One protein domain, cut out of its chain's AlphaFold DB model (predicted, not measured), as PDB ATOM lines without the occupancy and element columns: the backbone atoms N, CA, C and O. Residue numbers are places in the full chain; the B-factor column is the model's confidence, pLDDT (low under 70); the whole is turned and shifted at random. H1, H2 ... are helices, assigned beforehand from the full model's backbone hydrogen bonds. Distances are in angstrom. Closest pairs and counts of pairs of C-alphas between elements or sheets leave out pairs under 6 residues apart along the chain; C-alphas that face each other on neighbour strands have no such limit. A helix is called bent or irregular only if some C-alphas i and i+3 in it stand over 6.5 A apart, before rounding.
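Overview. This is residues 16 to 186 of the 188 residues of an uncharacterized protein of Aquisphaera giovannonii (UniProt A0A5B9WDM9). A long helical hairpin of H1 and H2 carries a helical head at one end: H1 runs beside the first part of H2, and H2 runs on into the head. There H7 lies alongside H2, H6 crosses it at a steep tilt, and H3 stands across its far end, with H5 between H3 and H6 and short H4 near H3. The printed part has 171 residues with seven named helices, H1 to H7 in order, and no named strand; its class is all helix. It is loose, with a radius of gyration of the C-alphas of 21.3 A, and its outline is a rod spanning 70 by 30 by 27 A.

Along the chain. H1, residues 16 to 40, begins with C-alpha 16 at (207.563, 116.474, 179.574) and is 36.2 A long. H2, residues 54 to 93, is the longest helix at 58.4 A, ending with C-alpha 93 at (182.114, 122.338, 165.835). H3 is residues 99 to 110, 17.4 A; H4 is residues 113 to 117, 6.8 A; H5 is residues 126 to 133, 11.1 A. H6, residues 136 to 156, is 30.5 A long, with a kink of 28 degrees near residue 148; it is irregular, but only just, with C-alphas 147 and 150 6.6 A apart. H7, residues 172 to 184, is 18.0 A long and ends with C-alpha 184 at (191.984, 114.959, 184.982).

Arrangement. H2 is the hub, touching four helices. H1 and H2 form a hairpin at a shallow tilt of 8 degrees, opposite ways; their closest C-alphas, of His 21 and Thr 72, are 6.6 A apart. With residues 69 to 80 alone H2 touches H7, the same way at a shallow tilt of 10 degrees, closest at the C-alphas of Val 73 and Pro 172, 5.5 A. H1 and H7 only just touch, with 3 pairs of C-alphas within 8 A, the closest those of Leu 18 and Phe 176 at 7.4 A. Residues 148 to 156 of H6 touch H2 at a steep tilt of 56 degrees, closest at the C-alphas of Leu 74 and Arg 152, 4.7 A. H6 also touches H7, closest at the C-alphas of Leu 141 and Leu 182, 5.5 A. H3 is about perpendicular to H2, 89 degrees, and touches its residues 88 to 92, closest at the C-alphas of Arg 91 and Ala 101, 5.1 A. H5 touches H3, closest at the C-alphas of Leu 100 and Asn 133, 6.0 A, and forms a hairpin with H6, closest at the C-alphas of Lys 131 and Lys 139, 5.2 A. H4 is close to H3 but not clearly touching, with the C-alphas of His 108 and Lys 116 6.2 A apart. Every O i to N i+4 pair is within hydrogen-bond range in H1, H2, H5 and H7; the counts are 7 of 8 in H3, 13 of 17 in H6 and 0 of 1 in H4, where 1 of 2 O i to N i+3 pairs is within range.

Size, cuts and confidence. The two C-alphas farthest apart, of Gly 42 and Lys 97, are 70.8 A apart. The printed part has no cut. The links H1 to H2, 13 residues, and H6 to H7, 15 residues, are long. The mean pLDDT of the printed part is 95.3, and no printed residue is under 70.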
ATOM      1  N   GLU A  16     206.365 116.053 180.321       97.62
ATOM      2  CA  GLU A  16     207.563 116.474 179.574       97.62
ATOM      3  C   GLU A  16     208.049 117.871 179.983       97.62
ATOM      4  O   GLU A  16     209.248 118.141 179.974       97.62
ATOM      5  N   ILE A  17     207.132 118.781 180.331       98.12
ATOM      6  CA  ILE A  17     207.497 120.128 180.793       98.12
ATOM      7  C   ILE A  17     208.178 120.062 182.160       98.12
ATOM      8  O   ILE A  17     209.166 120.766 182.375       98.12
ATOM      9  N   LEU A  18     207.646 119.252 183.080       98.19
ATOM     10  CA  LEU A  18     208.218 119.117 184.416       98.19
ATOM     11  C   LEU A  18     209.548 118.354 184.385       98.19
ATOM     12  O   LEU A  18     210.508 118.819 184.987       98.19
ATOM     13  N   ASP A  19     209.640 117.266 183.622       98.19
ATOM     14  CA  ASP A  19     210.885 116.508 183.434       98.19
ATOM     15  C   ASP A  19     212.003 117.397 182.860       98.19
ATOM     16  O   ASP A  19     213.125 117.428 183.368       98.19
ATOM     17  N   TRP A  20     211.677 118.231 181.863       98.12
ATOM     18  CA  TRP A  20     212.614 119.230 181.348       98.12
ATOM     19  C   TRP A  20     213.058 120.225 182.427       98.12
ATOM     20  O   TRP A  20     214.245 120.540 182.526       98.12
ATOM     21  N   HIS A  21     212.122 120.737 183.231       98.50
ATOM     22  CA  HIS A  21     212.439 121.662 184.320       98.50
ATOM     23  C   HIS A  21     213.400 121.030 185.327       98.50
ATOM     24  O   HIS A  21     214.428 121.638 185.628       98.50
ATOM     25  N   GLU A  22     213.117 119.809 185.777       98.38
ATOM     26  CA  GLU A  22     213.952 119.058 186.720       98.38
ATOM     27  C   GLU A  22     215.359 118.826 186.153       98.38
ATOM     28  O   GLU A  22     216.354 119.150 186.806       98.38
ATOM     29  N   GLY A  23     215.464 118.405 184.889       98.44
ATOM     30  CA  GLY A  23     216.757 118.228 184.226       98.44
ATOM     31  C   GLY A  23     217.574 119.525 184.129       98.44
ATOM     32  O   GLY A  23     218.793 119.520 184.333       98.44
ATOM     33  N   VAL A  24     216.931 120.667 183.858       98.50
ATOM     34  CA  VAL A  24     217.622 121.968 183.827       98.50
ATOM     35  C   VAL A  24     217.999 122.431 185.237       98.50
ATOM     36  O   VAL A  24     219.063 123.028 185.417       98.50
ATOM     37  N   VAL A  25     217.181 122.141 186.250       98.44
ATOM     38  CA  VAL A  25     217.510 122.399 187.657       98.44
ATOM     39  C   VAL A  25     218.772 121.649 188.065       98.44
ATOM     40  O   VAL A  25     219.694 122.274 188.597       98.44
ATOM     41  N   ASP A  26     218.850 120.352 187.776       98.44
ATOM     42  CA  ASP A  26     220.014 119.528 188.096       98.44
ATOM     43  C   ASP A  26     221.273 120.053 187.401       98.44
ATOM     44  O   ASP A  26     222.332 120.199 188.024       98.44
ATOM     45  N   ALA A  27     221.149 120.442 186.128       98.38
ATOM     46  CA  ALA A  27     222.239 121.056 185.381       98.38
ATOM     47  C   ALA A  27     222.699 122.390 186.001       98.38
ATOM     48  O   ALA A  27     223.904 122.632 186.110       98.38
ATOM     49  N   LEU A  28     221.770 123.246 186.445       98.00
ATOM     50  CA  LEU A  28     222.093 124.510 187.118       98.00
ATOM     51  C   LEU A  28     222.801 124.276 188.456       98.00
ATOM     52  O   LEU A  28     223.776 124.968 188.754       98.00
ATOM     53  N   VAL A  29     222.351 123.302 189.249       98.25
ATOM     54  CA  VAL A  29     222.977 122.938 190.531       98.25
ATOM     55  C   VAL A  29     224.394 122.413 190.309       98.25
ATOM     56  O   VAL A  29     225.334 122.883 190.958       98.25
ATOM     57  N   ALA A  30     224.575 121.498 189.355       98.06
ATOM     58  CA  ALA A  30     225.885 120.956 189.011       98.06
ATOM     59  C   ALA A  30     226.837 122.055 188.509       98.06
ATOM     60  O   ALA A  30     227.988 122.135 188.946       98.06
ATOM     61  N   GLN A  31     226.353 122.950 187.643       97.44
ATOM     62  CA  GLN A  31     227.148 124.065 187.136       97.44
ATOM     63  C   GLN A  31     227.533 125.046 188.251       97.44
ATOM     64  O   GLN A  31     228.691 125.460 188.316       97.44
ATOM     65  N   ARG A  32     226.601 125.386 189.149       97.50
ATOM     66  CA  ARG A  32     226.854 126.246 190.317       97.50
ATOM     67  C   ARG A  32     227.977 125.681 191.179       97.50
ATOM     68  O   ARG A  32     228.935 126.393 191.474       97.50
ATOM     69  N   ALA A  33     227.902 124.395 191.522       97.12
ATOM     70  CA  ALA A  33     228.928 123.721 192.314       97.12
ATOM     71  C   ALA A  33     230.297 123.720 191.611       97.12
ATOM     72  O   ALA A  33     231.309 124.066 192.225       97.12
ATOM     73  N   ALA A  34     230.327 123.393 190.316       96.31
ATOM     74  CA  ALA A  34     231.561 123.345 189.535       96.31
ATOM     75  C   ALA A  34     232.237 124.722 189.420       96.31
ATOM     76  O   ALA A  34     233.443 124.840 189.647       96.31
ATOM     77  N   VAL A  35     231.471 125.775 189.112       96.44
ATOM     78  CA  VAL A  35     232.017 127.134 188.972       96.44
ATOM     79  C   VAL A  35     232.483 127.677 190.321       96.44
ATOM     80  O   VAL A  35     233.554 128.277 190.391       96.44
ATOM     81  N   ARG A  36     231.747 127.411 191.406       96.00
ATOM     82  CA  ARG A  36     232.145 127.807 192.763       96.00
ATOM     83  C   ARG A  36     233.461 127.158 193.192       96.00
ATOM     84  O   ARG A  36     234.332 127.841 193.738       96.00
ATOM     85  N   LEU A  37     233.623 125.859 192.933       95.62
ATOM     86  CA  LEU A  37     234.864 125.144 193.227       95.62
ATOM     87  C   LEU A  37     236.030 125.726 192.419       95.62
ATOM     88  O   LEU A  37     237.063 126.062 192.995       95.62
ATOM     89  N   ALA A  38     235.844 125.910 191.110       94.56
ATOM     90  CA  ALA A  38     236.864 126.477 190.235       94.56
ATOM     91  C   ALA A  38     237.277 127.896 190.666       94.56
ATOM     92  O   ALA A  38     238.472 128.173 190.754       94.56
ATOM     93  N   ALA A  39     236.313 128.754 191.013       91.81
ATOM     94  CA  ALA A  39     236.573 130.103 191.513       91.81
ATOM     95  C   ALA A  39     237.378 130.087 192.824       91.81
ATOM     96  O   ALA A  39     238.327 130.851 192.978       91.81
ATOM     97  N   THR A  40     237.053 129.170 193.741       91.62
ATOM     98  CA  THR A  40     237.766 129.026 195.023       91.62
ATOM     99  C   THR A  40     239.194 128.507 194.834       91.62
ATOM    100  O   THR A  40     240.108 128.925 195.537       91.62
ATOM    101  N   MET A  41     239.401 127.609 193.869       93.62
ATOM    102  CA  MET A  41     240.711 127.035 193.551       93.62
ATOM    103  C   MET A  41     241.568 127.927 192.638       93.62
ATOM    104  O   MET A  41     242.664 127.518 192.257       93.62
ATOM    105  N   GLY A  42     241.079 129.103 192.227       89.31
ATOM    106  CA  GLY A  42     241.759 129.955 191.243       89.31
ATOM    107  C   GLY A  42     241.914 129.293 189.866       89.31
ATOM    108  O   GLY A  42     242.829 129.623 189.114       89.31
ATOM    109  N   SER A  43     241.056 128.324 189.549       92.69
ATOM    110  CA  SER A  43     241.050 127.608 188.274       92.69
ATOM    111  C   SER A  43     240.305 128.391 187.193       92.69
ATOM    112  O   SER A  43     239.508 129.287 187.477       92.69
ATOM    113  N   ALA A  44     240.542 128.036 185.929       90.81
ATOM    114  CA  ALA A  44     239.855 128.662 184.806       90.81
ATOM    115  C   ALA A  44     238.333 128.428 184.878       90.81
ATOM    116  O   ALA A  44     237.870 127.299 185.041       90.81
ATOM    117  N   VAL A  45     237.563 129.502 184.702       94.25
ATOM    118  CA  VAL A  45     236.098 129.486 184.577       94.25
ATOM    119  C   VAL A  45     235.682 129.982 183.191       94.25
ATOM    120  O   VAL A  45     236.464 130.611 182.480       94.25
ATOM    121  N   SER A  46     234.437 129.710 182.791       94.06
ATOM    122  CA  SER A  46     233.872 130.281 181.559       94.06
ATOM    123  C   SER A  46     233.936 131.811 181.589       94.06
ATOM    124  O   SER A  46     233.712 132.415 182.637       94.06
ATOM    125  N   ALA A  47     234.165 132.438 180.430       94.25
ATOM    126  CA  ALA A  47     234.319 133.889 180.287       94.25
ATOM    127  C   ALA A  47     233.191 134.702 180.949       94.25
ATOM    128  O   ALA A  47     233.440 135.777 181.480       94.25
ATOM    129  N   ARG A  48     231.962 134.167 180.976       94.88
ATOM    130  CA  ARG A  48     230.808 134.820 181.614       94.88
ATOM    131  C   ARG A  48     230.923 134.978 183.136       94.88
ATOM    132  O   ARG A  48     230.167 135.759 183.692       94.88
ATOM    133  N   PHE A  49     231.801 134.216 183.791       95.94
ATOM    134  CA  PHE A  49     231.995 134.218 185.245       95.94
ATOM    135  C   PHE A  49     233.310 134.885 185.665       95.94
ATOM    136  O   PHE A  49     233.588 135.016 186.855       95.94
ATOM    137  N   VAL A  50     234.148 135.282 184.704       94.19
ATOM    138  CA  VAL A  50     235.434 135.921 184.994       94.19
ATOM    139  C   VAL A  50     235.190 137.264 185.679       94.19
ATOM    140  O   VAL A  50     234.427 138.088 185.185       94.19
ATOM    141  N   GLY A  51     235.863 137.479 186.811       91.62
ATOM    142  CA  GLY A  51     235.774 138.721 187.582       91.62
ATOM    143  C   GLY A  51     234.564 138.819 188.514       91.62
ATOM    144  O   GLY A  51     234.490 139.788 189.261       91.62
ATOM    145  N   MET A  52     233.659 137.833 188.513       96.00
ATOM    146  CA  MET A  52     232.579 137.773 189.500       96.00
ATOM    147  C   MET A  52     233.123 137.401 190.881       96.00
ATOM    148  O   MET A  52     233.949 136.497 191.028       96.00
ATOM    149  N   THR A  53     232.601 138.062 191.904       95.00
ATOM    150  CA  THR A  53     232.698 137.621 193.297       95.00
ATOM    151  C   THR A  53     231.834 136.379 193.531       95.00
ATOM    152  O   THR A  53     230.954 136.047 192.734       95.00
ATOM    153  N   LEU A  54     232.058 135.684 194.652       94.62
ATOM    154  CA  LEU A  54     231.203 134.557 195.031       94.62
ATOM    155  C   LEU A  54     229.743 134.996 195.202       94.62
ATOM    156  O   LEU A  54     228.860 134.324 194.688       94.62
ATOM    157  N   ASP A  55     229.483 136.143 195.829       96.44
ATOM    158  CA  ASP A  55     228.112 136.630 196.031       96.44
ATOM    159  C   ASP A  55     227.406 136.958 194.704       96.44
ATOM    160  O   ASP A  55     226.233 136.625 194.525       96.44
ATOM    161  N   GLU A  56     228.116 137.547 193.735       97.12
ATOM    162  CA  GLU A  56     227.585 137.786 192.384       97.12
ATOM    163  C   GLU A  56     227.297 136.478 191.641       97.12
ATOM    164  O   GLU A  56     226.286 136.371 190.943       97.12
ATOM    165  N   LEU A  57     228.152 135.466 191.821       96.69
ATOM    166  CA  LEU A  57     227.944 134.136 191.261       96.69
ATOM    167  C   LEU A  57     226.685 133.477 191.842       96.69
ATOM    168  O   LEU A  57     225.864 132.949 191.089       96.69
ATOM    169  N   GLU A  58     226.505 133.527 193.163       97.00
ATOM    170  CA  GLU A  58     225.311 132.984 193.819       97.00
ATOM    171  C   GLU A  58     224.046 133.719 193.348       97.00
ATOM    172  O   GLU A  58     223.072 133.087 192.928       97.00
ATOM    173  N   ALA A  59     224.087 135.055 193.305       97.69
ATOM    174  CA  ALA A  59     222.977 135.874 192.827       97.69
ATOM    175  C   ALA A  59     222.617 135.580 191.359       97.69
ATOM    176  O   ALA A  59     221.432 135.582 191.002       97.69
ATOM    177  N   TYR A  60     223.614 135.301 190.512       97.44
ATOM    178  CA  TYR A  60     223.405 134.892 189.126       97.44
ATOM    179  C   TYR A  60     222.614 133.585 189.042       97.44
ATOM    180  O   TYR A  60     221.597 133.537 188.346       97.44
ATOM    181  N   PHE A  61     223.033 132.534 189.753       97.94
ATOM    182  CA  PHE A  61     222.339 131.242 189.701       97.94
ATOM    183  C   PHE A  61     220.937 131.307 190.302       97.94
ATOM    184  O   PHE A  61     220.011 130.718 189.743       97.94
ATOM    185  N   ASP A  62     220.742 132.082 191.367       97.56
ATOM    186  CA  ASP A  62     219.411 132.311 191.928       97.56
ATOM    187  C   ASP A  62     218.503 133.060 190.934       97.56
ATOM    188  O   ASP A  62     217.302 132.796 190.850       97.56
ATOM    189  N   LEU A  63     219.057 133.982 190.135       97.06
ATOM    190  CA  LEU A  63     218.319 134.629 189.050       97.06
ATOM    191  C   LEU A  63     217.963 133.642 187.933       97.06
ATOM    192  O   LEU A  63     216.812 133.645 187.498       97.06
ATOM    193  N   GLN A  64     218.907 132.798 187.497       97.94
ATOM    194  CA  GLN A  64     218.645 131.772 186.481       97.94
ATOM    195  C   GLN A  64     217.551 130.805 186.940       97.94
ATOM    196  O   GLN A  64     216.631 130.519 186.178       97.94
ATOM    197  N   ARG A  65     217.596 130.368 188.206       97.88
ATOM    198  CA  ARG A  65     216.579 129.478 188.771       97.88
ATOM    199  C   ARG A  65     215.193 130.120 188.773       97.88
ATOM    200  O   ARG A  65     214.250 129.527 188.265       97.88
ATOM    201  N   ARG A  66     215.072 131.360 189.261       96.19
ATOM    202  CA  ARG A  66     213.790 132.089 189.252       96.19
ATOM    203  C   ARG A  66     213.237 132.292 187.844       96.19
ATOM    204  O   ARG A  66     212.024 132.308 187.657       96.19
ATOM    205  N   GLU A  67     214.106 132.514 186.862       96.62
ATOM    206  CA  GLU A  67     213.678 132.673 185.475       96.62
ATOM    207  C   GLU A  67     213.188 131.353 184.878       96.62
ATOM    208  O   GLU A  67     212.125 131.325 184.258       96.62
ATOM    209  N   LEU A  68     213.907 130.258 185.136       97.94
ATOM    210  CA  LEU A  68     213.492 128.910 184.764       97.94
ATOM    211  C   LEU A  68     212.115 128.564 185.347       97.94
ATOM    212  O   LEU A  68     211.236 128.109 184.612       97.94
ATOM    213  N   ASP A  69     211.891 128.835 186.634       97.56
ATOM    214  CA  ASP A  69     210.612 128.554 187.292       97.56
ATOM    215  C   ASP A  69     209.459 129.325 186.617       97.56
ATOM    216  O   ASP A  69     208.421 128.755 186.283       97.56
ATOM    217  N   ARG A  70     209.663 130.613 186.301       96.44
ATOM    218  CA  ARG A  70     208.665 131.442 185.599       96.44
ATOM    219  C   ARG A  70     208.347 130.933 184.196       96.44
ATOM    220  O   ARG A  70     207.180 130.941 183.804       96.44
ATOM    221  N   LEU A  71     209.366 130.532 183.437       97.00
ATOM    222  CA  LEU A  71     209.188 129.982 182.090       97.00
ATOM    223  C   LEU A  71     208.451 128.642 182.130       97.00
ATOM    224  O   LEU A  71     207.583 128.395 181.297       97.00
ATOM    225  N   THR A  72     208.733 127.823 183.139       98.00
ATOM    226  CA  THR A  72     208.060 126.537 183.347       98.00
ATOM    227  C   THR A  72     206.587 126.740 183.680       98.00
ATOM    228  O   THR A  72     205.723 126.159 183.028       98.00
ATOM    229  N   VAL A  73     206.272 127.646 184.613       97.88
ATOM    230  CA  VAL A  73     204.887 128.022 184.940       97.88
ATOM    231  C   VAL A  73     204.149 128.564 183.713       97.88
ATOM    232  O   VAL A  73     203.010 128.170 183.464       97.88
ATOM    233  N   LEU A  74     204.782 129.438 182.921       97.12
ATOM    234  CA  LEU A  74     204.216 129.920 181.657       97.12
ATOM    235  C   LEU A  74     203.862 128.747 180.732       97.12
ATOM    236  O   LEU A  74     202.754 128.723 180.195       97.12
ATOM    237  N   ASN A  75     204.785 127.799 180.555       97.31
ATOM    238  CA  ASN A  75     204.609 126.678 179.641       97.31
ATOM    239  C   ASN A  75     203.475 125.744 180.099       97.31
ATOM    240  O   ASN A  75     202.552 125.474 179.333       97.31
ATOM    241  N   LEU A  76     203.459 125.363 181.381       98.06
ATOM    242  CA  LEU A  76     202.395 124.544 181.979       98.06
ATOM    243  C   LEU A  76     201.007 125.166 181.763       98.06
ATOM    244  O   LEU A  76     200.081 124.509 181.283       98.06
ATOM    245  N   VAL A  77     200.868 126.458 182.073       97.50
ATOM    246  CA  VAL A  77     199.592 127.174 181.943       97.50
ATOM    247  C   VAL A  77     199.173 127.306 180.477       97.50
ATOM    248  O   VAL A  77     197.992 127.146 180.164       97.50
ATOM    249  N   ALA A  78     200.118 127.566 179.570       96.00
ATOM    250  CA  ALA A  78     199.848 127.652 178.138       96.00
ATOM    251  C   ALA A  78     199.383 126.306 177.554       96.00
ATOM    252  O   ALA A  78     198.436 126.291 176.764       96.00
ATOM    253  N   SER A  79     199.977 125.185 177.976       96.19
ATOM    254  CA  SER A  79     199.582 123.839 177.537       96.19
ATOM    255  C   SER A  79     198.174 123.456 178.002       96.19
ATOM    256  O   SER A  79     197.382 122.915 177.220       96.19
ATOM    257  N   VAL A  80     197.802 123.799 179.240       97.00
ATOM    258  CA  VAL A  80     196.423 123.620 179.726       97.00
ATOM    259  C   VAL A  80     195.447 124.524 178.970       97.00
ATOM    260  O   VAL A  80     194.397 124.052 178.532       97.00
ATOM    261  N   GLU A  81     195.789 125.802 178.754       96.12
ATOM    262  CA  GLU A  81     194.968 126.728 177.959       96.12
ATOM    263  C   GLU A  81     194.716 126.166 176.552       96.12
ATOM    264  O   GLU A  81     193.575 126.158 176.085       96.12
ATOM    265  N   ALA A  82     195.756 125.656 175.888       94.62
ATOM    266  CA  ALA A  82     195.647 125.054 174.564       94.62
ATOM    267  C   ALA A  82     194.728 123.821 174.564       94.62
ATOM    268  O   ALA A  82     193.849 123.721 173.706       94.62
ATOM    269  N   SER A  83     194.872 122.935 175.552       95.06
ATOM    270  CA  SER A  83     194.048 121.726 175.696       95.06
ATOM    271  C   SER A  83     192.565 122.064 175.879       95.06
ATOM    272  O   SER A  83     191.702 121.529 175.181       95.06
ATOM    273  N   ILE A  84     192.264 123.024 176.756       96.25
ATOM    274  CA  ILE A  84     190.897 123.493 177.013       96.25
ATOM    275  C   ILE A  84     190.307 124.188 175.780       96.25
ATOM    276  O   ILE A  84     189.142 123.982 175.439       96.25
ATOM    277  N   ARG A  85     191.097 125.006 175.074       95.81
ATOM    278  CA  ARG A  85     190.651 125.653 173.830       95.81
ATOM    279  C   ARG A  85     190.361 124.633 172.733       95.81
ATOM    280  O   ARG A  85     189.363 124.781 172.031       95.81
ATOM    281  N   ALA A  86     191.194 123.603 172.598       93.44
ATOM    282  CA  ALA A  86     190.951 122.514 171.661       93.44
ATOM    283  C   ALA A  86     189.647 121.778 172.004       93.44
ATOM    284  O   ALA A  86     188.844 121.499 171.113       93.44
ATOM    285  N   ASP A  87     189.386 121.523 173.290       94.88
ATOM    286  CA  ASP A  87     188.118 120.951 173.740       94.88
ATOM    287  C   ASP A  87     186.911 121.834 173.387       94.88
ATOM    288  O   ASP A  87     185.951 121.358 172.773       94.88
ATOM    289  N   PHE A  88     186.991 123.132 173.684       96.00
ATOM    290  CA  PHE A  88     185.971 124.108 173.303       96.00
ATOM    291  C   PHE A  88     185.660 124.047 171.799       96.00
ATOM    292  O   PHE A  88     184.493 123.891 171.423       96.00
ATOM    293  N   SER A  89     186.686 124.101 170.939       94.12
ATOM    294  CA  SER A  89     186.510 124.027 169.483       94.12
ATOM    295  C   SER A  89     185.819 122.731 169.065       94.12
ATOM    296  O   SER A  89     184.805 122.776 168.364       94.12
ATOM    297  N   ARG A  90     186.268 121.575 169.581       93.94
ATOM    298  CA  ARG A  90     185.638 120.272 169.300       93.94
ATOM    299  C   ARG A  90     184.162 120.237 169.704       93.94
ATOM    300  O   ARG A  90     183.344 119.695 168.963       93.94
ATOM    301  N   ARG A  91     183.787 120.807 170.855       94.81
ATOM    302  CA  ARG A  91     182.388 120.842 171.331       94.81
ATOM    303  C   ARG A  91     181.495 121.758 170.498       94.81
ATOM    304  O   ARG A  91     180.329 121.422 170.240       94.81
ATOM    305  N   VAL A  92     182.020 122.912 170.086       94.31
ATOM    306  CA  VAL A  92     181.289 123.880 169.260       94.31
ATOM    307  C   VAL A  92     181.070 123.326 167.855       94.31
ATOM    308  O   VAL A  92     179.929 123.292 167.387       94.31
ATOM    309  N   GLU A  93     182.130 122.834 167.216       92.06
ATOM    310  CA  GLU A  93     182.114 122.338 165.835       92.06
ATOM    311  C   GLU A  93     181.422 120.977 165.723       92.06
ATOM    312  O   GLU A  93     180.566 120.776 164.858       92.06
ATOM    313  N   GLY A  94     181.717 120.063 166.651       90.50
ATOM    314  CA  GLY A  94     181.168 118.707 166.683       90.50
ATOM    315  C   GLY A  94     179.708 118.620 167.131       90.50
ATOM    316  O   GLY A  94     179.136 117.533 167.136       90.50
ATOM    317  N   LYS A  95     179.082 119.743 167.518       84.56
ATOM    318  CA  LYS A  95     177.665 119.824 167.925       84.56
ATOM    319  C   LYS A  95     177.260 118.780 168.982       84.56
ATOM    320  O   LYS A  95     176.138 118.268 168.954       84.56
ATOM    321  N   ARG A  96     178.146 118.489 169.944       86.88
ATOM    322  CA  ARG A  96     177.862 117.545 171.040       86.88
ATOM    323  C   ARG A  96     176.624 117.960 171.843       86.88
ATOM    324  O   ARG A  96     176.277 119.144 171.921       86.88
ATOM    325  N   LYS A  97     175.907 116.979 172.396       89.12
ATOM    326  CA  LYS A  97     174.591 117.188 173.026       89.12
ATOM    327  C   LYS A  97     174.648 117.433 174.541       89.12
ATOM    328  O   LYS A  97     173.584 117.633 175.132       89.12
ATOM    329  N   ASP A  98     175.833 117.446 175.144       92.19
ATOM    330  CA  ASP A  98     176.026 117.740 176.565       92.19
ATOM    331  C   ASP A  98     175.674 119.205 176.913       92.19
ATOM    332  O   ASP A  98     175.661 120.061 176.017       92.19
ATOM    333  N   PRO A  99     175.331 119.497 178.187       93.62
ATOM    334  CA  PRO A  99     174.976 120.845 178.635       93.62
ATOM    335  C   PRO A  99     176.048 121.893 178.306       93.62
ATOM    336  O   PRO A  99     175.741 122.881 177.637       93.62
ATOM    337  N   LEU A 100     177.314 121.612 178.633       95.56
ATOM    338  CA  LEU A 100     178.432 122.526 178.399       95.56
ATOM    339  C   LEU A 100     178.592 122.872 176.911       95.56
ATOM    340  O   LEU A 100     178.703 124.042 176.548       95.56
ATOM    341  N   ALA A 101     178.527 121.886 176.010       95.69
ATOM    342  CA  ALA A 101     178.613 122.138 174.573       95.69
ATOM    343  C   ALA A 101     177.435 122.969 174.030       95.69
ATOM    344  O   ALA A 101     177.605 123.732 173.073       95.69
ATOM    345  N   LYS A 102     176.227 122.833 174.599       95.88
ATOM    346  CA  LYS A 102     175.078 123.682 174.234       95.88
ATOM    347  C   LYS A 102     175.327 125.131 174.638       95.88
ATOM    348  O   LYS A 102     175.103 126.012 173.803       95.88
ATOM    349  N   ASP A 103     175.834 125.354 175.842       96.50
ATOM    350  CA  ASP A 103     176.132 126.690 176.358       96.50
ATOM    351  C   ASP A 103     177.286 127.341 175.597       96.50
ATOM    352  O   ASP A 103     177.135 128.463 175.112       96.50
ATOM    353  N   TYR A 104     178.365 126.598 175.326       96.94
ATOM    354  CA  TYR A 104     179.450 127.039 174.446       96.94
ATOM    355  C   TYR A 104     178.944 127.500 173.082       96.94
ATOM    356  O   TYR A 104     179.324 128.570 172.616       96.94
ATOM    357  N   ARG A 105     178.061 126.738 172.426       96.50
ATOM    358  CA  ARG A 105     177.506 127.144 171.122       96.50
ATOM    359  C   ARG A 105     176.577 128.343 171.230       96.50
ATOM    360  O   ARG A 105     176.542 129.156 170.306       96.50
ATOM    361  N   LYS A 106     175.781 128.431 172.297       96.56
ATOM    362  CA  LYS A 106     174.884 129.565 172.532       96.56
ATOM    363  C   LYS A 106     175.701 130.844 172.687       96.56
ATOM    364  O   LYS A 106     175.437 131.797 171.962       96.56
ATOM    365  N   TRP A 107     176.718 130.818 173.544       97.38
ATOM    366  CA  TRP A 107     177.654 131.920 173.741       97.38
ATOM    367  C   TRP A 107     178.454 132.233 172.472       97.38
ATOM    368  O   TRP A 107     178.444 133.362 171.999       97.38
ATOM    369  N   HIS A 108     179.052 131.236 171.813       97.12
ATOM    370  CA  HIS A 108     179.857 131.461 170.605       97.12
ATOM    371  C   HIS A 108     179.079 132.171 169.491       97.12
ATOM    372  O   HIS A 108     179.641 132.994 168.772       97.12
ATOM    373  N   LYS A 109     177.768 131.925 169.366       96.31
ATOM    374  CA  LYS A 109     176.911 132.615 168.389       96.31
ATOM    375  C   LYS A 109     176.774 134.116 168.645       96.31
ATOM    376  O   LYS A 109     176.663 134.843 167.654       96.31
ATOM    377  N   THR A 110     176.795 134.563 169.904       96.62
ATOM    378  CA  THR A 110     176.655 135.984 170.280       96.62
ATOM    379  C   THR A 110     177.942 136.777 170.061       96.62
ATOM    380  O   THR A 110     177.894 137.999 169.942       96.62
ATOM    381  N   LEU A 111     179.085 136.097 169.946       96.31
ATOM    382  CA  LEU A 111     180.379 136.732 169.724       96.31
ATOM    383  C   LEU A 111     180.474 137.411 168.346       96.31
ATOM    384  O   LEU A 111     179.969 136.916 167.328       96.31
ATOM    385  N   SER A 112     181.210 138.524 168.301       95.50
ATOM    386  CA  SER A 112     181.608 139.178 167.052       95.50
ATOM    387  C   SER A 112     182.508 138.264 166.210       95.50
ATOM    388  O   SER A 112     183.160 137.360 166.732       95.50
ATOM    389  N   SER A 113     182.598 138.499 164.898       91.75
ATOM    390  CA  SER A 113     183.393 137.653 163.990       91.75
ATOM    391  C   SER A 113     184.860 137.505 164.413       91.75
ATOM    392  O   SER A 113     185.436 136.431 164.253       91.75
ATOM    393  N   GLY A 114     185.460 138.552 164.992       91.88
ATOM    394  CA  GLY A 114     186.818 138.491 165.543       91.88
ATOM    395  C   GLY A 114     186.901 137.595 166.781       91.88
ATOM    396  O   GLY A 114     187.729 136.686 166.836       91.88
ATOM    397  N   LYS A 115     185.985 137.783 167.737       93.56
ATOM    398  CA  LYS A 115     185.916 136.981 168.968       93.56
ATOM    399  C   LYS A 115     185.517 135.528 168.707       93.56
ATOM    400  O   LYS A 115     185.955 134.651 169.429       93.56
ATOM    401  N   LYS A 116     184.793 135.226 167.626       93.25
ATOM    402  CA  LYS A 116     184.529 133.838 167.202       93.25
ATOM    403  C   LYS A 116     185.794 133.070 166.825       93.25
ATOM    404  O   LYS A 116     185.833 131.864 167.046       93.25
ATOM    405  N   ARG A 117     186.803 133.749 166.259       90.56
ATOM    406  CA  ARG A 117     188.094 133.143 165.878       90.56
ATOM    407  C   ARG A 117     189.009 132.930 167.077       90.56
ATOM    408  O   ARG A 117     189.753 131.960 167.110       90.56
ATOM    409  N   ARG A 118     188.963 133.846 168.045       91.94
ATOM    410  CA  ARG A 118     189.731 133.757 169.288       91.94
ATOM    411  C   ARG A 118     188.844 134.167 170.465       91.94
ATOM    412  O   ARG A 118     188.916 135.321 170.889       91.94
ATOM    413  N   PRO A 119     187.997 133.248 170.955       95.31
ATOM    414  CA  PRO A 119     187.131 133.534 172.088       95.31
ATOM    415  C   PRO A 119     187.955 133.818 173.338       95.31
ATOM    416  O   PRO A 119     189.062 133.281 173.505       95.31
ATOM    417  N   ASP A 120     187.406 134.661 174.206       96.38
ATOM    418  CA  ASP A 120     188.025 134.953 175.490       96.38
ATOM    419  C   ASP A 120     188.087 133.674 176.322       96.38
ATOM    420  O   ASP A 120     187.184 132.838 176.304       96.38
ATOM    421  N   PHE A 121     189.227 133.467 176.970       96.62
ATOM    422  CA  PHE A 121     189.476 132.235 177.709       96.62
ATOM    423  C   PHE A 121     189.016 132.333 179.152       96.62
ATOM    424  O   PHE A 121     188.460 131.375 179.672       96.62
ATOM    425  N   ASP A 122     189.252 133.488 179.767       94.44
ATOM    426  CA  ASP A 122     189.074 133.717 181.190       94.44
ATOM    427  C   ASP A 122     187.704 134.356 181.485       94.44
ATOM    428  O   ASP A 122     186.684 133.683 181.335       94.44
ATOM    429  N   GLU A 123     187.680 135.625 181.904       90.25
ATOM    430  CA  GLU A 123     186.467 136.376 182.244       90.25
ATOM    431  C   GLU A 123     185.509 136.487 181.054       90.25
ATOM    432  O   GLU A 123     185.926 136.757 179.925       90.25
ATOM    433  N   GLU A 124     184.225 136.237 181.320       89.62
ATOM    434  CA  GLU A 124     183.133 136.159 180.339       89.62
ATOM    435  C   GLU A 124     183.412 135.158 179.197       89.62
ATOM    436  O   GLU A 124     182.809 135.210 178.118       89.62
ATOM    437  N   GLY A 125     184.358 134.248 179.443       96.12
ATOM    438  CA  GLY A 125     184.973 133.374 178.465       96.12
ATOM    439  C   GLY A 125     184.695 131.893 178.691       96.12
ATOM    440  O   GLY A 125     183.748 131.479 179.363       96.12
ATOM    441  N   ILE A 126     185.572 131.072 178.116       97.44
ATOM    442  CA  ILE A 126     185.496 129.606 178.182       97.44
ATOM    443  C   ILE A 126     185.451 129.113 179.638       97.44
ATOM    444  O   ILE A 126     184.602 128.289 179.974       97.44
ATOM    445  N   LEU A 127     186.326 129.619 180.515       97.12
ATOM    446  CA  LEU A 127     186.412 129.157 181.903       97.12
ATOM    447  C   LEU A 127     185.183 129.513 182.750       97.12
ATOM    448  O   LEU A 127     184.878 128.779 183.692       97.12
ATOM    449  N   ASP A 128     184.474 130.603 182.448       96.44
ATOM    450  CA  ASP A 128     183.237 130.942 183.160       96.44
ATOM    451  C   ASP A 128     182.103 129.987 182.811       96.44
ATOM    452  O   ASP A 128     181.477 129.435 183.715       96.44
ATOM    453  N   LEU A 129     181.929 129.676 181.528       96.50
ATOM    454  CA  LEU A 129     180.930 128.699 181.082       96.50
ATOM    455  C   LEU A 129     181.184 127.300 181.664       96.50
ATOM    456  O   LEU A 129     180.238 126.592 182.019       96.50
ATOM    457  N   VAL A 130     182.457 126.912 181.818       96.12
ATOM    458  CA  VAL A 130     182.826 125.678 182.534       96.12
ATOM    459  C   VAL A 130     182.384 125.759 183.984       96.12
ATOM    460  O   VAL A 130     181.721 124.844 184.460       96.12
ATOM    461  N   LYS A 131     182.706 126.848 184.695       95.06
ATOM    462  CA  LYS A 131     182.286 127.011 186.092       95.06
ATOM    463  C   LYS A 131     180.771 126.992 186.232       95.06
ATOM    464  O   LYS A 131     180.293 126.404 187.187       95.06
ATOM    465  N   GLU A 132     180.004 127.580 185.325       94.31
ATOM    466  CA  GLU A 132     178.536 127.562 185.389       94.31
ATOM    467  C   GLU A 132     177.963 126.140 185.301       94.31
ATOM    468  O   GLU A 132     177.018 125.808 186.017       94.31
ATOM    469  N   ASN A 133     178.593 125.284 184.494       93.62
ATOM    470  CA  ASN A 133     178.183 123.898 184.263       93.62
ATOM    471  C   ASN A 133     178.841 122.878 185.213       93.62
ATOM    472  O   ASN A 133     178.469 121.706 185.210       93.62
ATOM    473  N   ALA A 134     179.821 123.302 186.010       93.62
ATOM    474  CA  ALA A 134     180.635 122.430 186.846       93.62
ATOM    475  C   ALA A 134     180.046 122.183 188.244       93.62
ATOM    476  O   ALA A 134     179.370 123.029 188.850       93.62
ATOM    477  N   ASP A 135     180.397 121.032 188.810       94.38
ATOM    478  CA  ASP A 135     180.215 120.752 190.227       94.38
ATOM    479  C   ASP A 135     181.208 121.550 191.099       94.38
ATOM    480  O   ASP A 135     182.074 122.290 190.619       94.38
ATOM    481  N   ARG A 136     181.049 121.469 192.426       94.94
ATOM    482  CA  ARG A 136     181.885 122.237 193.364       94.94
ATOM    483  C   ARG A 136     183.384 121.883 193.263       94.94
ATOM    484  O   ARG A 136     184.180 122.823 193.266       94.94
ATOM    485  N   PRO A 137     183.792 120.602 193.175       96.50
ATOM    486  CA  PRO A 137     185.189 120.234 192.945       96.50
ATOM    487  C   PRO A 137     185.812 120.898 191.711       96.50
ATOM    488  O   PRO A 137     186.823 121.591 191.847       96.50
ATOM    489  N   LEU A 138     185.194 120.775 190.532       96.12
ATOM    490  CA  LEU A 138     185.751 121.340 189.302       96.12
ATOM    491  C   LEU A 138     185.760 122.879 189.333       96.12
ATOM    492  O   LEU A 138     186.742 123.497 188.922       96.12
ATOM    493  N   LYS A 139     184.737 123.519 189.921       96.69
ATOM    494  CA  LYS A 139     184.731 124.979 190.157       96.69
ATOM    495  C   LYS A 139     185.960 125.455 190.933       96.69
ATOM    496  O   LYS A 139     186.529 126.496 190.592       96.69
ATOM    497  N   ASN A 140     186.357 124.710 191.964       97.06
ATOM    498  CA  ASN A 140     187.530 125.034 192.772       97.06
ATOM    499  C   ASN A 140     188.824 124.869 191.969       97.06
ATOM    500  O   ASN A 140     189.695 125.736 192.041       97.06
ATOM    501  N   LEU A 141     188.944 123.795 191.182       97.94
ATOM    502  CA  LEU A 141     190.110 123.560 190.326       97.94
ATOM    503  C   LEU A 141     190.275 124.669 189.281       97.94
ATOM    504  O   LEU A 141     191.366 125.223 189.152       97.94
ATOM    505  N   VAL A 142     189.186 125.078 188.618       97.31
ATOM    506  CA  VAL A 142     189.210 126.216 187.684       97.31
ATOM    507  C   VAL A 142     189.628 127.504 188.402       97.31
ATOM    508  O   VAL A 142     190.438 128.261 187.873       97.31
ATOM    509  N   GLY A 143     189.128 127.756 189.617       95.31
ATOM    510  CA  GLY A 143     189.535 128.913 190.423       95.31
ATOM    511  C   GLY A 143     191.038 128.938 190.719       95.31
ATOM    512  O   GLY A 143     191.698 129.941 190.458       95.31
ATOM    513  N   ARG A 144     191.595 127.812 191.176       94.94
ATOM    514  CA  ARG A 144     193.035 127.677 191.459       94.94
ATOM    515  C   ARG A 144     193.900 127.802 190.205       94.94
ATOM    516  O   ARG A 144     195.005 128.332 190.278       94.94
ATOM    517  N   PHE A 145     193.422 127.316 189.063       96.31
ATOM    518  CA  PHE A 145     194.128 127.463 187.791       96.31
ATOM    519  C   PHE A 145     194.142 128.919 187.306       96.31
ATOM    520  O   PHE A 145     195.177 129.404 186.853       96.31
ATOM    521  N   ARG A 146     193.036 129.657 187.470       94.81
ATOM    522  CA  ARG A 146     192.948 131.084 187.104       94.81
ATOM    523  C   ARG A 146     193.979 131.949 187.816       94.81
ATOM    524  O   ARG A 146     194.547 132.853 187.210       94.81
ATOM    525  N   GLU A 147     194.316 131.618 189.060       92.38
ATOM    526  CA  GLU A 147     195.409 132.270 189.790       92.38
ATOM    527  C   GLU A 147     196.764 132.182 189.071       92.38
ATOM    528  O   GLU A 147     197.643 132.991 189.356       92.38
ATOM    529  N   CYS A 148     196.950 131.232 188.151       94.56
ATOM    530  CA  CYS A 148     198.183 131.049 187.392       94.56
ATOM    531  C   CYS A 148     198.179 131.839 186.065       94.56
ATOM    532  O   CYS A 148     199.240 132.094 185.497       94.56
ATOM    533  N   LEU A 149     197.020 132.313 185.581       94.44
ATOM    534  CA  LEU A 149     196.912 133.035 184.301       94.44
ATOM    535  C   LEU A 149     197.674 134.365 184.293       94.44
ATOM    536  O   LEU A 149     198.211 134.769 183.260       94.44
ATOM    537  N   ARG A 150     197.812 135.012 185.455       90.62
ATOM    538  CA  ARG A 150     198.654 136.212 185.609       90.62
ATOM    539  C   ARG A 150     200.112 135.962 185.225       90.62
ATOM    540  O   ARG A 150     200.729 136.848 184.640       90.62
ATOM    541  N   ALA A 151     200.637 134.765 185.501       89.50
ATOM    542  CA  ALA A 151     201.995 134.389 185.125       89.50
ATOM    543  C   ALA A 151     202.119 134.270 183.614       89.50
ATOM    544  O   ALA A 151     203.004 134.883 183.016       89.50
ATOM    545  N   ARG A 152     201.168 133.569 182.992       92.38
ATOM    546  CA  ARG A 152     201.098 133.433 181.538       92.38
ATOM    547  C   ARG A 152     201.050 134.794 180.850       92.38
ATOM    548  O   ARG A 152     201.786 135.016 179.895       92.38
ATOM    549  N   HIS A 153     200.224 135.719 181.339       92.25
ATOM    550  CA  HIS A 153     200.155 137.076 180.795       92.25
ATOM    551  C   HIS A 153     201.474 137.829 180.996       92.25
ATOM    552  O   HIS A 153     202.096 138.258 180.029       92.25
ATOM    553  N   TRP A 154     201.935 137.965 182.236       95.69
ATOM    554  CA  TRP A 154     203.090 138.806 182.543       95.69
ATOM    555  C   TRP A 154     204.394 138.302 181.919       95.69
ATOM    556  O   TRP A 154     205.117 139.084 181.302       95.69
ATOM    557  N   VAL A 155     204.677 137.001 182.014       96.00
ATOM    558  CA  VAL A 155     205.886 136.407 181.425       96.00
ATOM    559  C   VAL A 155     205.780 136.381 179.898       96.00
ATOM    560  O   VAL A 155     206.708 136.818 179.222       96.00
ATOM    561  N   GLY A 156     204.637 135.956 179.347       93.62
ATOM    562  CA  GLY A 156     204.441 135.825 177.899       93.62
ATOM    563  C   GLY A 156     204.522 137.146 177.127       93.62
ATOM    564  O   GLY A 156     204.891 137.153 175.958       93.62
ATOM    565  N   HIS A 157     204.236 138.273 177.779       94.56
ATOM    566  CA  HIS A 157     204.373 139.608 177.192       94.56
ATOM    567  C   HIS A 157     205.714 140.295 177.523       94.56
ATOM    568  O   HIS A 157     205.850 141.506 177.353       94.56
ATOM    569  N   GLY A 158     206.714 139.556 178.011       93.69
ATOM    570  CA  GLY A 158     208.056 140.096 178.250       93.69
ATOM    571  C   GLY A 158     208.163 141.003 179.477       93.69
ATOM    572  O   GLY A 158     209.102 141.788 179.572       93.69
ATOM    573  N   ARG A 159     207.221 140.898 180.425       94.25
ATOM    574  CA  ARG A 159     207.242 141.612 181.713       94.25
ATOM    575  C   ARG A 159     207.279 143.141 181.590       94.25
ATOM    576  O   ARG A 159     207.852 143.804 182.450       94.25
ATOM    577  N   TYR A 160     206.658 143.711 180.551       93.81
ATOM    578  CA  TYR A 160     206.703 145.164 180.312       93.81
ATOM    579  C   TYR A 160     205.935 146.000 181.358       93.81
ATOM    580  O   TYR A 160     206.073 147.221 181.381       93.81
ATOM    581  N   TRP A 161     205.132 145.368 182.224       94.38
ATOM    582  CA  TRP A 161     204.411 146.019 183.323       94.38
ATOM    583  C   TRP A 161     204.781 145.443 184.695       94.38
ATOM    584  O   TRP A 161     205.482 144.432 184.810       94.38
ATOM    585  N   SER A 162     204.277 146.092 185.749       94.25
ATOM    586  CA  SER A 162     204.518 145.719 187.142       94.25
ATOM    587  C   SER A 162     204.205 144.252 187.418       94.25
ATOM    588  O   SER A 162     203.129 143.755 187.086       94.25
ATOM    589  N   LYS A 163     205.150 143.577 188.076       94.75
ATOM    590  CA  LYS A 163     205.026 142.176 188.479       94.75
ATOM    591  C   LYS A 163     203.726 141.950 189.271       94.75
ATOM    592  O   LYS A 163     203.545 142.602 190.302       94.75
ATOM    593  N   PRO A 164     202.850 141.027 188.837       92.12
ATOM    594  CA  PRO A 164     201.636 140.715 189.577       92.12
ATOM    595  C   PRO A 164     201.919 140.213 191.008       92.12
ATOM    596  O   PRO A 164     202.934 139.548 191.246       92.12
ATOM    597  N   PRO A 165     201.016 140.472 191.973       89.38
ATOM    598  CA  PRO A 165     201.128 139.914 193.319       89.38
ATOM    599  C   PRO A 165     201.137 138.381 193.295       89.38
ATOM    600  O   PRO A 165     200.368 137.767 192.549       89.38
ATOM    601  N   GLY A 166     201.990 137.775 194.126       88.12
ATOM    602  CA  GLY A 166     202.116 136.316 194.246       88.12
ATOM    603  C   GLY A 166     202.864 135.633 193.095       88.12
ATOM    604  O   GLY A 166     202.872 134.413 193.025       88.12
ATOM    605  N   MET A 167     203.498 136.380 192.183       90.12
ATOM    606  CA  MET A 167     204.252 135.771 191.078       90.12
ATOM    607  C   MET A 167     205.440 134.926 191.531       90.12
ATOM    608  O   MET A 167     205.680 133.873 190.957       90.12
ATOM    609  N   ASP A 168     206.190 135.386 192.534       89.44
ATOM    610  CA  ASP A 168     207.375 134.658 193.011       89.44
ATOM    611  C   ASP A 168     207.015 133.477 193.927       89.44
ATOM    612  O   ASP A 168     207.894 132.704 194.284       89.44
ATOM    613  N   SER A 169     205.740 133.329 194.307       91.38
ATOM    614  CA  SER A 169     205.249 132.176 195.073       91.38
ATOM    615  C   SER A 169     204.673 131.070 194.186       91.38
ATOM    616  O   SER A 169     204.122 130.108 194.708       91.38
ATOM    617  N   LEU A 170     204.717 131.221 192.858       94.19
ATOM    618  CA  LEU A 170     204.282 130.173 191.939       94.19
ATOM    619  C   LEU A 170     205.415 129.167 191.749       94.19
ATOM    620  O   LEU A 170     206.291 129.361 190.909       94.19
ATOM    621  N   ASP A 171     205.368 128.102 192.540       96.12
ATOM    622  CA  ASP A 171     206.256 126.957 192.396       96.12
ATOM    623  C   ASP A 171     205.843 126.088 191.183       96.12
ATOM    624  O   ASP A 171     204.653 125.773 191.037       96.12
ATOM    625  N   PRO A 172     206.779 125.697 190.296       97.81
ATOM    626  CA  PRO A 172     206.465 124.887 189.119       97.81
ATOM    627  C   PRO A 172     205.804 123.540 189.428       97.81
ATOM    628  O   PRO A 172     204.883 123.157 188.705       97.81
ATOM    629  N   VAL A 173     206.209 122.849 190.501       98.06
ATOM    630  CA  VAL A 173     205.651 121.541 190.886       98.06
ATOM    631  C   VAL A 173     204.216 121.716 191.376       98.06
ATOM    632  O   VAL A 173     203.309 121.003 190.945       98.06
ATOM    633  N   GLU A 174     203.956 122.722 192.212       97.75
ATOM    634  CA  GLU A 174     202.588 123.031 192.634       97.75
ATOM    635  C   GLU A 174     201.682 123.418 191.459       97.75
ATOM    636  O   GLU A 174     200.513 123.020 191.413       97.75
ATOM    637  N   VAL A 175     202.181 124.237 190.528       98.06
ATOM    638  CA  VAL A 175     201.415 124.650 189.344       98.06
ATOM    639  C   VAL A 175     201.136 123.453 188.447       98.06
ATOM    640  O   VAL A 175     200.016 123.324 187.951       98.06
ATOM    641  N   PHE A 176     202.108 122.563 188.275       98.50
ATOM    642  CA  PHE A 176     201.941 121.314 187.550       98.50
ATOM    643  C   PHE A 176     200.822 120.458 188.150       98.50
ATOM    644  O   PHE A 176     199.904 120.076 187.425       98.50
ATOM    645  N   GLU A 177     200.809 120.254 189.468       98.25
ATOM    646  CA  GLU A 177     199.755 119.479 190.132       98.25
ATOM    647  C   GLU A 177     198.373 120.133 189.988       98.25
ATOM    648  O   GLU A 177     197.377 119.453 189.735       98.25
ATOM    649  N   ARG A 178     198.289 121.471 190.054       97.44
ATOM    650  CA  ARG A 178     197.039 122.205 189.767       97.44
ATOM    651  C   ARG A 178     196.568 121.971 188.328       97.44
ATOM    652  O   ARG A 178     195.378 121.746 188.106       97.44
ATOM    653  N   CYS A 179     197.488 122.036 187.366       98.00
ATOM    654  CA  CYS A 179     197.224 121.835 185.941       98.00
ATOM    655  C   CYS A 179     196.756 120.405 185.653       98.00
ATOM    656  O   CYS A 179     195.723 120.207 185.013       98.00
ATOM    657  N   ARG A 180     197.477 119.413 186.180       98.00
ATOM    658  CA  ARG A 180     197.158 117.992 186.054       98.00
ATOM    659  C   ARG A 180     195.796 117.675 186.666       98.00
ATOM    660  O   ARG A 180     194.964 117.079 185.987       98.00
ATOM    661  N   ALA A 181     195.538 118.122 187.896       97.88
ATOM    662  CA  ALA A 181     194.258 117.899 188.563       97.88
ATOM    663  C   ALA A 181     193.084 118.510 187.781       97.88
ATOM    664  O   ALA A 181     192.029 117.886 187.670       97.88
ATOM    665  N   LEU A 182     193.262 119.705 187.203       98.00
ATOM    666  CA  LEU A 182     192.235 120.324 186.368       98.00
ATOM    667  C   LEU A 182     191.948 119.505 185.105       98.00
ATOM    668  O   LEU A 182     190.781 119.291 184.793       98.00
ATOM    669  N   LEU A 183     192.983 119.056 184.389       96.56
ATOM    670  CA  LEU A 183     192.800 118.266 183.169       96.56
ATOM    671  C   LEU A 183     192.195 116.885 183.455       96.56
ATOM    672  O   LEU A 183     191.351 116.433 182.690       96.56
ATOM    673  N   GLN A 184     192.567 116.241 184.563       96.25
ATOM    674  CA  GLN A 184     191.984 114.959 184.982       96.25
ATOM    675  C   GLN A 184     190.504 115.076 185.362       96.25
ATOM    676  O   GLN A 184     189.734 114.153 185.121       96.25
ATOM    677  N   ALA A 185     190.109 116.200 185.962       96.25
ATOM    678  CA  ALA A 185     188.720 116.484 186.310       96.25
ATOM    679  C   ALA A 185     187.944 117.175 185.174       96.25
ATOM    680  O   ALA A 185     186.795 117.577 185.380       96.25
ATOM    681  N   TRP A 186     188.566 117.381 184.007       95.06
ATOM    682  CA  TRP A 186     187.937 118.110 182.915       95.06
ATOM    683  C   TRP A 186     186.750 117.309 182.361       95.06
ATOM    684  O   TRP A 186     186.880 116.101 182.177       95.06
TER     685      TRP A 186